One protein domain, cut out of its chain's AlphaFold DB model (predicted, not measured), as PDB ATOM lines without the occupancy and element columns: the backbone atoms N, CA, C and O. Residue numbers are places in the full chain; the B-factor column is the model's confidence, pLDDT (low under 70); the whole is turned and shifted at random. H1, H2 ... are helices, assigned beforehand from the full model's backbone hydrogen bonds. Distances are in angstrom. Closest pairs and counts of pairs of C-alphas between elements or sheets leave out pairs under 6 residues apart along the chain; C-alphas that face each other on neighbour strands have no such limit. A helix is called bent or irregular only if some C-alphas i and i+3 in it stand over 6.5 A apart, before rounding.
ATOM      1  N   ALA A   7     -20.809  42.988 -36.865       73.88
ATOM      2  CA  ALA A   7     -20.777  42.950 -35.401       73.88
ATOM      3  C   ALA A   7     -22.017  42.260 -34.800       73.88
ATOM      4  O   ALA A   7     -21.902  41.557 -33.799       73.88
ATOM      5  N   LEU A   8     -23.191  42.419 -35.422       77.31
ATOM      6  CA  LEU A   8     -24.438  41.792 -34.972       77.31
ATOM      7  C   LEU A   8     -24.440  40.284 -35.260       77.31
ATOM      8  O   LEU A   8     -24.869  39.499 -34.416       77.31
ATOM      9  N   PHE A   9     -23.903  39.867 -36.413       85.75
ATOM     10  CA  PHE A   9     -23.696  38.447 -36.718       85.75
ATOM     11  C   PHE A   9     -22.679  37.795 -35.778       85.75
ATOM     12  O   PHE A   9     -22.921  36.684 -35.312       85.75
ATOM     13  N   SER A  10     -21.587  38.491 -35.448       87.25
ATOM     14  CA  SER A  10     -20.620  38.046 -34.438       87.25
ATOM     15  C   SER A  10     -21.298  37.792 -33.085       87.25
ATOM     16  O   SER A  10     -21.159  36.704 -32.526       87.25
ATOM     17  N   GLY A  11     -22.104  38.739 -32.590       81.31
ATOM     18  CA  GLY A  11     -22.778  38.585 -31.300       81.31
ATOM     19  C   GLY A  11     -23.814  37.459 -31.289       81.31
ATOM     20  O   GLY A  11     -23.859  36.678 -30.339       81.31
ATOM     21  N   LEU A  12     -24.583  37.302 -32.374       88.12
ATOM     22  CA  LEU A  12     -25.499  36.170 -32.555       88.12
ATOM     23  C   LEU A  12     -24.759  34.820 -32.544       88.12
ATOM     24  O   LEU A  12     -25.206  33.879 -31.885       88.12
ATOM     25  N   CYS A  13     -23.609  34.725 -33.221       88.75
ATOM     26  CA  CYS A  13     -22.783  33.515 -33.210       88.75
ATOM     27  C   CYS A  13     -22.266  33.191 -31.799       88.75
ATOM     28  O   CYS A  13     -22.276  32.026 -31.413       88.75
ATOM     29  N   ALA A  14     -21.891  34.193 -30.999       87.50
ATOM     30  CA  ALA A  14     -21.427  33.982 -29.625       87.50
ATOM     31  C   ALA A  14     -22.535  33.430 -28.708       87.50
ATOM     32  O   ALA A  14     -22.280  32.548 -27.881       87.50
ATOM     33  N   SER A  15     -23.781  33.877 -28.893       89.06
ATOM     34  CA  SER A  15     -24.935  33.359 -28.145       89.06
ATOM     35  C   SER A  15     -25.295  31.933 -28.558       89.06
ATOM     36  O   SER A  15     -25.597  31.098 -27.704       89.06
ATOM     37  N   LEU A  16     -25.224  31.625 -29.859       88.44
ATOM     38  CA  LEU A  16     -25.440  30.275 -30.383       88.44
ATOM     39  C   LEU A  16     -24.342  29.310 -29.920       88.44
ATOM     40  O   LEU A  16     -24.664  28.244 -29.405       88.44
ATOM     41  N   GLY A  17     -23.068  29.704 -29.998       89.06
ATOM     42  CA  GLY A  17     -21.942  28.930 -29.467       89.06
ATOM     43  C   GLY A  17     -22.116  28.615 -27.979       89.06
ATOM     44  O   GLY A  17     -22.059  27.453 -27.581       89.06
ATOM     45  N   SER A  18     -22.457  29.625 -27.171       86.75
ATOM     46  CA  SER A  18     -22.743  29.460 -25.735       86.75
ATOM     47  C   SER A  18     -23.939  28.530 -25.462       86.75
ATOM     48  O   SER A  18     -23.912  27.726 -24.530       86.75
ATOM     49  N   THR A  19     -24.978  28.603 -26.301       84.88
ATOM     50  CA  THR A  19     -26.178  27.754 -26.221       84.88
ATOM     51  C   THR A  19     -25.858  26.295 -26.546       84.88
ATOM     52  O   THR A  19     -26.232  25.402 -25.787       84.88
ATOM     53  N   PHE A  20     -25.122  26.033 -27.631       86.56
ATOM     54  CA  PHE A  20     -24.693  24.677 -27.983       86.56
ATOM     55  C   PHE A  20     -23.677  24.110 -26.984       86.56
ATOM     56  O   PHE A  20     -23.726  22.917 -26.698       86.56
ATOM     57  N   GLY A  21     -22.852  24.958 -26.361       85.50
ATOM     58  CA  GLY A  21     -22.040  24.593 -25.199       85.50
ATOM     59  C   GLY A  21     -22.893  24.037 -24.053       85.50
ATOM     60  O   GLY A  21     -22.703  22.882 -23.667       85.50
ATOM     61  N   LYS A  22     -23.899  24.797 -23.579       79.44
ATOM     62  CA  LYS A  22     -24.863  24.323 -22.561       79.44
ATOM     63  C   LYS A  22     -25.536  23.002 -22.965       79.44
ATOM     64  O   LYS A  22     -25.603  22.086 -22.152       79.44
ATOM     65  N   LEU A  23     -26.005  22.881 -24.212       76.94
ATOM     66  CA  LEU A  23     -26.674  21.666 -24.706       76.94
ATOM     67  C   LEU A  23     -25.733  20.452 -24.787       76.94
ATOM     68  O   LEU A  23     -26.146  19.345 -24.459       76.94
ATOM     69  N   SER A  24     -24.460  20.637 -25.153       83.75
ATOM     70  CA  SER A  24     -23.469  19.549 -25.172       83.75
ATOM     71  C   SER A  24     -23.170  18.982 -23.776       83.75
ATOM     72  O   SER A  24     -22.874  17.795 -23.641       83.75
ATOM     73  N   GLY A  25     -23.296  19.809 -22.730       75.12
ATOM     74  CA  GLY A  25     -23.147  19.399 -21.331       75.12
ATOM     75  C   GLY A  25     -24.406  18.789 -20.704       75.12
ATOM     76  O   GLY A  25     -24.290  18.084 -19.705       75.12
ATOM     77  N   PHE A  26     -25.590  19.018 -21.280       73.56
ATOM     78  CA  PHE A  26     -26.866  18.538 -20.739       73.56
ATOM     79  C   PHE A  26     -26.935  17.004 -20.732       73.56
ATOM     80  O   PHE A  26     -26.357  16.363 -21.615       73.56
ATOM     81  N   ASP A  27     -27.633  16.398 -19.762       71.69
ATOM     82  CA  ASP A  27     -27.785  14.939 -19.706       71.69
ATOM     83  C   ASP A  27     -29.178  14.460 -20.137       71.69
ATOM     84  O   ASP A  27     -30.213  15.016 -19.777       71.69
ATOM     85  N   TYR A  28     -29.170  13.463 -21.024       72.88
ATOM     86  CA  TYR A  28     -30.315  13.037 -21.828       72.88
ATOM     87  C   TYR A  28     -30.738  11.614 -21.448       72.88
ATOM     88  O   TYR A  28     -30.565  10.672 -22.218       72.88
ATOM     89  N   ASP A  29     -31.255  11.442 -20.236       61.06
ATOM     90  CA  ASP A  29     -31.430  10.112 -19.621       61.06
ATOM     91  C   ASP A  29     -32.602   9.296 -20.184       61.06
ATOM     92  O   ASP A  29     -32.719   8.099 -19.936       61.06
ATOM     93  N   SER A  30     -33.442   9.925 -21.005       63.12
ATOM     94  CA  SER A  30     -34.536   9.300 -21.756       63.12
ATOM     95  C   SER A  30     -34.157   8.893 -23.191       63.12
ATOM     96  O   SER A  30     -35.036   8.556 -23.986       63.12
ATOM     97  N   VAL A  31     -32.867   8.941 -23.551       71.25
ATOM     98  CA  VAL A  31     -32.366   8.767 -24.926       71.25
ATOM     99  C   VAL A  31     -31.379   7.595 -25.009       71.25
ATOM    100  O   VAL A  31     -30.538   7.423 -24.131       71.25
ATOM    101  N   ASP A  32     -31.457   6.804 -26.088       77.56
ATOM    102  CA  ASP A  32     -30.511   5.708 -26.362       77.56
ATOM    103  C   ASP A  32     -29.051   6.185 -26.304       77.56
ATOM    104  O   ASP A  32     -28.715   7.258 -26.807       77.56
ATOM    105  N   VAL A  33     -28.170   5.357 -25.742       79.12
ATOM    106  CA  VAL A  33     -26.771   5.689 -25.440       79.12
ATOM    107  C   VAL A  33     -26.025   6.177 -26.684       79.12
ATOM    108  O   VAL A  33     -25.309   7.178 -26.619       79.12
ATOM    109  N   LYS A  34     -26.230   5.536 -27.845       79.44
ATOM    110  CA  LYS A  34     -25.583   5.955 -29.103       79.44
ATOM    111  C   LYS A  34     -26.059   7.336 -29.552       79.44
ATOM    112  O   LYS A  34     -25.249   8.148 -29.993       79.44
ATOM    113  N   LEU A  35     -27.353   7.622 -29.401       77.69
ATOM    114  CA  LEU A  35     -27.943   8.914 -29.747       77.69
ATOM    115  C   LEU A  35     -27.583  10.012 -28.723       77.69
ATOM    116  O   LEU A  35     -27.324  11.141 -29.133       77.69
ATOM    117  N   LYS A  36     -27.462   9.680 -27.427       75.25
ATOM    118  CA  LYS A  36     -26.952  10.564 -26.357       75.25
ATOM    119  C   LYS A  36     -25.530  11.040 -26.684       75.25
ATOM    120  O   LYS A  36     -25.284  12.245 -26.680       75.25
ATOM    121  N   TYR A  37     -24.619  10.137 -27.064       83.25
ATOM    122  CA  TYR A  37     -23.267  10.522 -27.500       83.25
ATOM    123  C   TYR A  37     -23.253  11.292 -28.828       83.25
ATOM    124  O   TYR A  37     -22.568  12.310 -28.922       83.25
ATOM    125  N   LEU A  38     -24.033  10.866 -29.830       86.50
ATOM    126  CA  LEU A  38     -24.116  11.558 -31.123       86.50
ATOM    127  C   LEU A  38     -24.569  13.019 -30.962       86.50
ATOM    128  O   LEU A  38     -23.940  13.913 -31.523       86.50
ATOM    129  N   LEU A  39     -25.600  13.272 -30.148       79.44
ATOM    130  CA  LEU A  39     -26.093  14.622 -29.856       79.44
ATOM    131  C   LEU A  39     -25.040  15.486 -29.153       79.44
ATOM    132  O   LEU A  39     -24.813  16.618 -29.581       79.44
ATOM    133  N   LYS A  40     -24.351  14.961 -28.126       83.06
ATOM    134  CA  LYS A  40     -23.280  15.708 -27.440       83.06
ATOM    135  C   LYS A  40     -22.141  16.074 -28.396       83.06
ATOM    136  O   LYS A  40     -21.707  17.223 -28.394       83.06
ATOM    137  N   ILE A  41     -21.723  15.150 -29.269       88.50
ATOM    138  CA  ILE A  41     -20.710  15.408 -30.307       88.50
ATOM    139  C   ILE A  41     -21.206  16.465 -31.307       88.50
ATOM    140  O   ILE A  41     -20.488  17.422 -31.585       88.50
ATOM    141  N   THR A  42     -22.441  16.357 -31.810       87.75
ATOM    142  CA  THR A  42     -23.007  17.340 -32.751       87.75
ATOM    143  C   THR A  42     -23.085  18.742 -32.141       87.75
ATOM    144  O   THR A  42     -22.657  19.702 -32.783       87.75
ATOM    145  N   PHE A  43     -23.563  18.889 -30.902       86.50
ATOM    146  CA  PHE A  43     -23.607  20.195 -30.235       86.50
ATOM    147  C   PHE A  43     -22.208  20.741 -29.911       86.50
ATOM    148  O   PHE A  43     -21.980  21.938 -30.070       86.50
ATOM    149  N   PHE A  44     -21.244  19.888 -29.555       88.31
ATOM    150  CA  PHE A  44     -19.849  20.298 -29.364       88.31
ATOM    151  C   PHE A  44     -19.210  20.807 -30.672       88.31
ATOM    152  O   PHE A  44     -18.604  21.879 -30.692       88.31
ATOM    153  N   CYS A  45     -19.411  20.109 -31.794       90.56
ATOM    154  CA  CYS A  45     -18.952  20.565 -33.109       90.56
ATOM    155  C   CYS A  45     -19.628  21.879 -33.543       90.56
ATOM    156  O   CYS A  45     -18.955  22.762 -34.074       90.56
ATOM    157  N   LEU A  46     -20.930  22.050 -33.276       88.38
ATOM    158  CA  LEU A  46     -21.642  23.307 -33.540       88.38
ATOM    159  C   LEU A  46     -21.119  24.460 -32.669       88.38
ATOM    160  O   LEU A  46     -20.918  25.556 -33.184       88.38
ATOM    161  N   MET A  47     -20.833  24.223 -31.385       90.56
ATOM    162  CA  MET A  47     -20.197  25.214 -30.508       90.56
ATOM    163  C   MET A  47     -18.858  25.696 -31.089       90.56
ATOM    164  O   MET A  47     -18.628  26.904 -31.171       90.56
ATOM    165  N   LEU A  48     -17.991  24.778 -31.531       88.50
ATOM    166  CA  LEU A  48     -16.703  25.127 -32.145       88.50
ATOM    167  C   LEU A  48     -16.876  25.904 -33.462       88.50
ATOM    168  O   LEU A  48     -16.194  26.910 -33.667       88.50
ATOM    169  N   LEU A  49     -17.817  25.488 -34.317       92.06
ATOM    170  CA  LEU A  49     -18.153  26.187 -35.561       92.06
ATOM    171  C   LEU A  49     -18.582  27.636 -35.286       92.06
ATOM    172  O   LEU A  49     -17.999  28.568 -35.839       92.06
ATOM    173  N   PHE A  50     -19.555  27.838 -34.393       90.81
ATOM    174  CA  PHE A  50     -20.052  29.174 -34.069       90.81
ATOM    175  C   PHE A  50     -18.987  30.044 -33.391       90.81
ATOM    176  O   PHE A  50     -18.858  31.211 -33.753       90.81
ATOM    177  N   ASN A  51     -18.154  29.490 -32.505       88.50
ATOM    178  CA  ASN A  51     -17.042  30.231 -31.899       88.50
ATOM    179  C   ASN A  51     -15.982  30.663 -32.937       88.50
ATOM    180  O   ASN A  51     -15.434  31.759 -32.826       88.50
ATOM    181  N   SER A  52     -15.732  29.868 -33.982       89.06
ATOM    182  CA  SER A  52     -14.883  30.268 -35.120       89.06
ATOM    183  C   SER A  52     -15.534  31.370 -35.979       89.06
ATOM    184  O   SER A  52     -14.885  32.338 -36.400       89.06
ATOM    185  N   MET A  53     -16.856  31.292 -36.173       90.00
ATOM    186  CA  MET A  53     -17.629  32.335 -36.854       90.00
ATOM    187  C   MET A  53     -17.605  33.670 -36.092       90.00
ATOM    188  O   MET A  53     -17.500  34.706 -36.746       90.00
ATOM    189  N   VAL A  54     -17.621  33.672 -34.747       89.00
ATOM    190  CA  VAL A  54     -17.467  34.898 -33.929       89.00
ATOM    191  C   VAL A  54     -16.212  35.661 -34.337       89.00
ATOM    192  O   VAL A  54     -16.316  36.809 -34.757       89.00
ATOM    193  N   TRP A  55     -15.035  35.028 -34.297       85.19
ATOM    194  CA  TRP A  55     -13.777  35.679 -34.683       85.19
ATOM    195  C   TRP A  55     -13.806  36.180 -36.131       85.19
ATOM    196  O   TRP A  55     -13.432  37.321 -36.403       85.19
ATOM    197  N   THR A  56     -14.328  35.364 -37.049       88.75
ATOM    198  CA  THR A  56     -14.425  35.701 -38.477       88.75
ATOM    199  C   THR A  56     -15.298  36.938 -38.728       88.75
ATOM    200  O   THR A  56     -14.927  37.815 -39.512       88.75
ATOM    201  N   PHE A  57     -16.453  37.046 -38.063       88.25
ATOM    202  CA  PHE A  57     -17.345  38.200 -38.190       88.25
ATOM    203  C   PHE A  57     -16.887  39.405 -37.360       88.25
ATOM    204  O   PHE A  57     -17.089  40.535 -37.800       88.25
ATOM    205  N   PHE A  58     -16.219  39.197 -36.224       85.62
ATOM    206  CA  PHE A  58     -15.669  40.276 -35.403       85.62
ATOM    207  C   PHE A  58     -14.498  40.986 -36.093       85.62
ATOM    208  O   PHE A  58     -14.470  42.212 -36.134       85.62
ATOM    209  N   ILE A  59     -13.587  40.245 -36.734       85.50
ATOM    210  CA  ILE A  59     -12.506  40.830 -37.546       85.50
ATOM    211  C   ILE A  59     -13.096  41.630 -38.720       85.50
ATOM    212  O   ILE A  59     -12.732  42.788 -38.929       85.50
ATOM    213  N   LYS A  60     -14.093  41.079 -39.430       86.00
ATOM    214  CA  LYS A  60     -14.830  41.814 -40.480       86.00
ATOM    215  C   LYS A  60     -15.580  43.042 -39.947       86.00
ATOM    216  O   LYS A  60     -15.724  44.019 -40.678       86.00
ATOM    217  N   ALA A  61     -16.042  43.017 -38.698       81.69
ATOM    218  CA  ALA A  61     -16.654  44.171 -38.049       81.69
ATOM    219  C   ALA A  61     -15.623  45.266 -37.756       81.69
ATOM    220  O   ALA A  61     -15.865  46.413 -38.115       81.69
ATOM    221  N   LEU A  62     -14.467  44.912 -37.182       80.19
ATOM    222  CA  LEU A  62     -13.379  45.848 -36.884       80.19
ATOM    223  C   LEU A  62     -12.897  46.584 -38.145       80.19
ATOM    224  O   LEU A  62     -12.767  47.803 -38.118       80.19
ATOM    225  N   HIS A  63     -12.725  45.873 -39.266       83.12
ATOM    226  CA  HIS A  63     -12.335  46.482 -40.546       83.12
ATOM    227  C   HIS A  63     -13.419  47.359 -41.202       83.12
ATOM    228  O   HIS A  63     -13.086  48.159 -42.073       83.12
ATOM    229  N   LYS A  64     -14.701  47.222 -40.823       77.81
ATOM    230  CA  LYS A  64     -15.815  48.029 -41.370       77.81
ATOM    231  C   LYS A  64     -16.291  49.143 -40.422       77.81
ATOM    232  O   LYS A  64     -16.936  50.088 -40.870       77.81
ATOM    233  N   SER A  65     -15.992  49.043 -39.127       77.31
ATOM    234  CA  SER A  65     -16.311  50.055 -38.111       77.31
ATOM    235  C   SER A  65     -15.388  51.269 -38.183       77.31
ATOM    236  O   SER A  65     -14.219  51.138 -38.538       77.31
ATOM    237  N   ARG A  66     -15.878  52.443 -37.765       72.19
ATOM    238  CA  ARG A  66     -15.039  53.650 -37.654       72.19
ATOM    239  C   ARG A  66     -14.162  53.629 -36.404       72.19
ATOM    240  O   ARG A  66     -13.139  54.304 -36.363       72.19
ATOM    241  N   THR A  67     -14.559  52.868 -35.383       70.56
ATOM    242  CA  THR A  67     -13.772  52.646 -34.164       70.56
ATOM    243  C   THR A  67     -13.916  51.206 -33.676       70.56
ATOM    244  O   THR A  67     -14.990  50.614 -33.753       70.56
ATOM    245  N   SER A  68     -12.864  50.650 -33.072       69.88
ATOM    246  CA  SER A  68     -12.928  49.325 -32.436       69.88
ATOM    247  C   SER A  68     -13.953  49.257 -31.294       69.88
ATOM    248  O   SER A  68     -14.542  48.201 -31.050       69.88
ATOM    249  N   VAL A  69     -14.215  50.387 -30.629       61.84
ATOM    250  CA  VAL A  69     -15.230  50.530 -29.573       61.84
ATOM    251  C   VAL A  69     -16.641  50.300 -30.123       61.84
ATOM    252  O   VAL A  69     -17.420  49.590 -29.495       61.84
ATOM    253  N   GLU A  70     -16.959  50.832 -31.307       61.12
ATOM    254  CA  GLU A  70     -18.248  50.649 -31.992       61.12
ATOM    255  C   GLU A  70     -18.515  49.166 -32.310       61.12
ATOM    256  O   GLU A  70     -19.539  48.615 -31.893       61.12
ATOM    257  N   ALA A  71     -17.568  48.489 -32.972       68.31
ATOM    258  CA  ALA A  71     -17.679  47.059 -33.276       68.31
ATOM    259  C   ALA A  71     -17.807  46.202 -32.006       68.31
ATOM    260  O   ALA A  71     -18.631  45.286 -31.955       68.31
ATOM    261  N   THR A  72     -17.028  46.521 -30.966       73.19
ATOM    262  CA  THR A  72     -17.072  45.821 -29.674       73.19
ATOM    263  C   THR A  72     -18.421  46.016 -28.985       73.19
ATOM    264  O   THR A  72     -19.052  45.036 -28.601       73.19
ATOM    265  N   ALA A  73     -18.917  47.252 -28.892       69.31
ATOM    266  CA  ALA A  73     -20.189  47.561 -28.247       69.31
ATOM    267  C   ALA A  73     -21.376  46.859 -28.926       69.31
ATOM    268  O   ALA A  73     -22.213  46.277 -28.235       69.31
ATOM    269  N   VAL A  74     -21.433  46.847 -30.265       72.19
ATOM    270  CA  VAL A  74     -22.505  46.162 -31.012       72.19
ATOM    271  C   VAL A  74     -22.406  44.637 -30.873       72.19
ATOM    272  O   VAL A  74     -23.428  43.986 -30.652       72.19
ATOM    273  N   ASN A  75     -21.200  44.063 -30.936       78.56
ATOM    274  CA  ASN A  75     -20.960  42.629 -30.721       78.56
ATOM    275  C   ASN A  75     -21.391  42.186 -29.311       78.56
ATOM    276  O   ASN A  75     -22.185  41.260 -29.154       78.56
ATOM    277  N   THR A  76     -20.940  42.895 -28.275       74.12
ATOM    278  CA  THR A  76     -21.295  42.610 -26.880       74.12
ATOM    279  C   THR A  76     -22.791  42.802 -26.620       74.12
ATOM    280  O   THR A  76     -23.416  41.926 -26.025       74.12
ATOM    281  N   ALA A  77     -23.401  43.898 -27.088       73.75
ATOM    282  CA  ALA A  77     -24.825  44.159 -26.870       73.75
ATOM    283  C   ALA A  77     -25.724  43.126 -27.566       73.75
ATOM    284  O   ALA A  77     -26.674  42.635 -26.954       73.75
ATOM    285  N   SER A  78     -25.414  42.755 -28.814       79.25
ATOM    286  CA  SER A  78     -26.167  41.717 -29.528       79.25
ATOM    287  C   SER A  78     -25.979  40.337 -28.891       79.25
ATOM    288  O   SER A  78     -26.977  39.650 -28.689       79.25
ATOM    289  N   ASN A  79     -24.765  39.970 -28.460       84.44
ATOM    290  CA  ASN A  79     -24.544  38.724 -27.719       84.44
ATOM    291  C   ASN A  79     -25.358  38.666 -26.412       84.44
ATOM    292  O   ASN A  79     -25.973  37.648 -26.107       84.44
ATOM    293  N   TYR A  80     -25.422  39.757 -25.644       78.56
ATOM    294  CA  TYR A  80     -26.252  39.790 -24.437       78.56
ATOM    295  C   TYR A  80     -27.749  39.644 -24.756       78.56
ATOM    296  O   TYR A  80     -28.432  38.852 -24.106       78.56
ATOM    297  N   VAL A  81     -28.265  40.354 -25.766       79.00
ATOM    298  CA  VAL A  81     -29.686  40.275 -26.157       79.00
ATOM    299  C   VAL A  81     -30.055  38.878 -26.663       79.00
ATOM    300  O   VAL A  81     -31.045  38.307 -26.203       79.00
ATOM    301  N   PHE A  82     -29.259  38.294 -27.562       81.56
ATOM    302  CA  PHE A  82     -29.529  36.959 -28.097       81.56
ATOM    303  C   PHE A  82     -29.315  35.859 -27.048       81.56
ATOM    304  O   PHE A  82     -30.121  34.934 -26.994       81.56
ATOM    305  N   SER A  83     -28.329  35.978 -26.151       82.25
ATOM    306  CA  SER A  83     -28.159  35.038 -25.031       82.25
ATOM    307  C   SER A  83     -29.328  35.087 -24.046       82.25
ATOM    308  O   SER A  83     -29.789  34.039 -23.607       82.25
ATOM    309  N   GLY A  84     -29.855  36.277 -23.729       70.00
ATOM    310  CA  GLY A  84     -31.047  36.415 -22.884       70.00
ATOM    311  C   GLY A  84     -32.303  35.823 -23.534       70.00
ATOM    312  O   GLY A  84     -33.081  35.139 -22.871       70.00
ATOM    313  N   LEU A  85     -32.473  36.028 -24.845       74.56
ATOM    314  CA  LEU A  85     -33.585  35.469 -25.614       74.56
ATOM    315  C   LEU A  85     -33.503  33.935 -25.721       74.56
ATOM    316  O   LEU A  85     -34.498  33.256 -25.478       74.56
ATOM    317  N   LEU A  86     -32.331  33.381 -26.043       75.50
ATOM    318  CA  LEU A  86     -32.112  31.931 -26.129       75.50
ATOM    319  C   LEU A  86     -32.184  31.259 -24.748       75.50
ATOM    320  O   LEU A  86     -32.777  30.189 -24.633       75.50
ATOM    321  N   GLY A  87     -31.669  31.907 -23.697       66.31
ATOM    322  CA  GLY A  87     -31.801  31.470 -22.302       66.31
ATOM    323  C   GLY A  87     -33.262  31.286 -21.888       66.31
ATOM    324  O   GLY A  87     -33.649  30.224 -21.400       66.31
ATOM    325  N   TYR A  88     -34.098  32.286 -22.172       69.50
ATOM    326  CA  TYR A  88     -35.538  32.217 -21.931       69.50
ATOM    327  C   TYR A  88     -36.235  31.153 -22.798       69.50
ATOM    328  O   TYR A  88     -36.980  30.326 -22.278       69.50
ATOM    329  N   LEU A  89     -35.981  31.126 -24.113       66.00
ATOM    330  CA  LEU A  89     -36.689  30.229 -25.038       66.00
ATOM    331  C   LEU A  89     -36.336  28.743 -24.858       66.00
ATOM    332  O   LEU A  89     -37.215  27.898 -25.014       66.00
ATOM    333  N   ILE A  90     -35.072  28.419 -24.565       70.12
ATOM    334  CA  ILE A  90     -34.568  27.033 -24.535       70.12
ATOM    335  C   ILE A  90     -34.519  26.482 -23.107       70.12
ATOM    336  O   ILE A  90     -34.860  25.321 -22.893       70.12
ATOM    337  N   PHE A  91     -34.123  27.304 -22.131       68.81
ATOM    338  CA  PHE A  91     -33.879  26.871 -20.750       68.81
ATOM    339  C   PHE A  91     -34.891  27.442 -19.739       68.81
ATOM    340  O   PHE A  91     -34.787  27.145 -18.553       68.81
ATOM    341  N   GLN A  92     -35.867  28.251 -20.186       59.62
ATOM    342  CA  GLN A  92     -36.827  28.967 -19.324       59.62
ATOM    343  C   GLN A  92     -36.138  29.847 -18.256       59.62
ATOM    344  O   GLN A  92     -36.673  30.084 -17.172       59.62
ATOM    345  N   GLU A  93     -34.932  30.349 -18.556       62.75
ATOM    346  CA  GLU A  93     -34.142  31.150 -17.618       62.75
ATOM    347  C   GLU A  93     -34.811  32.506 -17.334       62.75
ATOM    348  O   GLU A  93     -35.145  33.281 -18.234       62.75
ATOM    349  N   ASN A  94     -34.988  32.813 -16.047       51.16
ATOM    350  CA  ASN A  94     -35.617  34.049 -15.594       51.16
ATOM    351  C   ASN A  94     -34.683  35.252 -15.827       51.16
ATOM    352  O   ASN A  94     -33.628  35.365 -15.204       51.16
ATOM    353  N   ILE A  95     -35.098  36.206 -16.669       57.50
ATOM    354  CA  ILE A  95     -34.276  37.340 -17.158       57.50
ATOM    355  C   ILE A  95     -34.007  38.417 -16.064       57.50
ATOM    356  O   ILE A  95     -33.584  39.538 -16.343       57.50
ATOM    357  N   GLY A  96     -34.219  38.101 -14.780       45.72
ATOM    358  CA  GLY A  96     -34.068  39.034 -13.653       45.72
ATOM    359  C   GLY A  96     -32.654  39.608 -13.476       45.72
ATOM    360  O   GLY A  96     -32.502  40.709 -12.947       45.72
ATOM    361  N   PHE A  97     -31.623  38.915 -13.970       40.72
ATOM    362  CA  PHE A  97     -30.220  39.335 -13.846       40.72
ATOM    363  C   PHE A  97     -29.856  40.569 -14.703       40.72
ATOM    364  O   PHE A  97     -28.871  41.249 -14.431       40.72
ATOM    365  N   PHE A  98     -30.670  40.921 -15.706       40.19
ATOM    366  CA  PHE A  98     -30.410  42.049 -16.618       40.19
ATOM    367  C   PHE A  98     -30.676  43.450 -16.029       40.19
ATOM    368  O   PHE A  98     -30.537  44.453 -16.728       40.19
ATOM    369  N   CYS A  99     -31.083  43.560 -14.762       40.72
ATOM    370  CA  CYS A  99     -31.699  44.786 -14.243       40.72
ATOM    371  C   CYS A  99     -30.753  46.001 -14.080       40.72
ATOM    372  O   CYS A  99     -31.228  47.137 -14.118       40.72
ATOM    373  N   ASN A 100     -29.440  45.782 -13.909       37.66
ATOM    374  CA  ASN A 100     -28.547  46.760 -13.261       37.66
ATOM    375  C   ASN A 100     -27.429  47.374 -14.134       37.66
ATOM    376  O   ASN A 100     -26.569  48.054 -13.578       37.66
ATOM    377  N   ASN A 101     -27.390  47.168 -15.459       36.19
ATOM    378  CA  ASN A 101     -26.235  47.600 -16.271       36.19
ATOM    379  C   ASN A 101     -26.543  48.623 -17.385       36.19
ATOM    380  O   ASN A 101     -27.621  48.637 -17.980       36.19
ATOM    381  N   VAL A 102     -25.569  49.501 -17.666       39.94
ATOM    382  CA  VAL A 102     -25.770  50.780 -18.388       39.94
ATOM    383  C   VAL A 102     -26.283  50.595 -19.824       39.94
ATOM    384  O   VAL A 102     -27.092  51.395 -20.295       39.94
ATOM    385  N   ALA A 103     -25.902  49.503 -20.496       38.31
ATOM    386  CA  ALA A 103     -26.357  49.168 -21.851       38.31
ATOM    387  C   ALA A 103     -27.894  49.081 -21.982       38.31
ATOM    388  O   ALA A 103     -28.461  49.461 -23.012       38.31
ATOM    389  N   CYS A 104     -28.603  48.677 -20.920       39.81
ATOM    390  CA  CYS A 104     -30.067  48.646 -20.918       39.81
ATOM    391  C   CYS A 104     -30.710  50.042 -20.994       39.81
ATOM    392  O   CYS A 104     -31.885  50.135 -21.348       39.81
ATOM    393  N   ARG A 105     -29.979  51.134 -20.713       35.47
ATOM    394  CA  ARG A 105     -30.485  52.514 -20.850       35.47
ATOM    395  C   ARG A 105     -30.660  52.916 -22.321       35.47
ATOM    396  O   ARG A 105     -31.631  53.594 -22.643       35.47
ATOM    397  N   TRP A 106     -29.794  52.430 -23.214       35.53
ATOM    398  CA  TRP A 106     -29.952  52.592 -24.666       35.53
ATOM    399  C   TRP A 106     -31.101  51.732 -25.212       35.53
ATOM    400  O   TRP A 106     -32.046  52.265 -25.792       35.53
ATOM    401  N   LEU A 107     -31.093  50.419 -24.944       35.81
ATOM    402  CA  LEU A 107     -32.133  49.500 -25.439       35.81
ATOM    403  C   LEU A 107     -33.546  49.843 -24.927       35.81
ATOM    404  O   LEU A 107     -34.512  49.738 -25.684       35.81
ATOM    405  N   ARG A 108     -33.689  50.324 -23.679       34.97
ATOM    406  CA  ARG A 108     -34.980  50.820 -23.159       34.97
ATOM    407  C   ARG A 108     -35.532  51.989 -23.973       34.97
ATOM    408  O   ARG A 108     -36.740  52.027 -24.193       34.97
ATOM    409  N   THR A 109     -34.668  52.919 -24.370       34.03
ATOM    410  CA  THR A 109     -35.055  54.193 -24.996       34.03
ATOM    411  C   THR A 109     -35.478  54.010 -26.450       34.03
ATOM    412  O   THR A 109     -36.438  54.639 -26.875       34.03
ATOM    413  N   VAL A 110     -34.828  53.100 -27.184       38.09
ATOM    414  CA  VAL A 110     -35.117  52.879 -28.613       38.09
ATOM    415  C   VAL A 110     -36.258  51.877 -28.853       38.09
ATOM    416  O   VAL A 110     -37.017  52.060 -29.798       38.09
ATOM    417  N   PHE A 111     -36.422  50.840 -28.014       33.91
ATOM    418  CA  PHE A 111     -37.336  49.720 -28.326       33.91
ATOM    419  C   PHE A 111     -38.461  49.438 -27.317       33.91
ATOM    420  O   PHE A 111     -39.447  48.813 -27.695       33.91
TER     421      PHE A 111
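This is residues 7 to 111 of the 480 residues of the protein "Dual specificity protein phosphatase, putative" of Pediculus humanus subsp. corporis (UniProt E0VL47). Three long helices make a flat up-and-down bundle, in which each helix runs against the one before it: H2 and H3 open as a narrow V from the tight link that joins them, and H1 lies between the two. The short helices H4 and H5 form a tail that folds back along the side of H3 turned away from H2. The printed part has 105 residues with five named helices, H1 to H5 in that order along the chain, and no named strand; its class is all helix. It is loose, with a radius of gyration of the C-alphas of 16.1 A, and it spans 50 by 33 by 17 A along its three main axes, with H2 running along most of the greatest span.

The printed part begins with H1, residues 7 to 25, which runs 27.5 A from C-alpha 7 at (-20.777, 42.950, -35.401) to C-alpha 25. After seven residues comes H2, residues 33 to 64, the longest helix with 32 residues; it runs 46.5 A from C-alpha 33 at (-26.771, 5.689, -25.440) to C-alpha 64 at (-15.815, 48.029, -41.370). H3, residues 68 to 91, runs 32.9 A. H4, residues 95 to 100, is irregular: its C-alphas 97 and 100 are 7.6 A apart, against about 5 A in a regular helix. H5, residues 103 to 111, ends at C-alpha 111, at (-37.336, 49.720, -28.326).

H1, H2 and H3 form the bundle. H1 and H2 are a helical hairpin: they touch with 46 pairs of C-alphas within 8 A and run opposite ways at a shallow tilt of 19 degrees, and their closest C-alphas, those of Gly 17 and Met 47, are 4.2 A apart. H1 also touches H3, with 34 such pairs; their closest C-alphas, those of Gly 11 and Asn 79, are 4.0 A apart. These two run the same way at a tilt of 38 degrees, only just steep. H2 and H3 are a second helical hairpin, running opposite ways at a shallow tilt of 24 degrees. They touch through residues 58 to 62 of H2 and 68 to 75 of H3 alone, and the closest C-alphas, those of Leu 62 and Ser 68, are 5.7 A apart. The helix packing is mostly aligned, but only just: 2 of these 3 touching pairs are at a shallow tilt. H4 is close to H3 but not clearly touching it, with the C-alphas of Gly 84 and Ile 95 closest at 6.6 A. H5 is likewise close to H3 but not clearly touching it, with the C-alphas of Ala 77 and Ala 103 closest at 7.3 A; the two stand about perpendicular, at 78 degrees. Both H4 and H5 are apart from H1 and from H2. In H1 and H3 every O i to N i+4 pair is within hydrogen-bond range; in H2 27 of 28 are, in H5 4 of 5, and in H4 0 of 2, beside 1 of 3 O i to N i+3 pairs.

The two C-alphas farthest apart are those of Asp 32 and Arg 66, at 51.6 A, while the first and last printed C-alphas are 19.2 A apart. The printed part has no cut. The links from H2 to H3, H3 to H4 and H4 to H5 are tight, the one from H1 to H2 is short, and no link is long. The mean pLDDT of the printed part is 72.6. Confidence is under 70 at 31 residues, among them residues 91 to 111; the mean is 44 in H4 and 36 in H5, against 85 in H2.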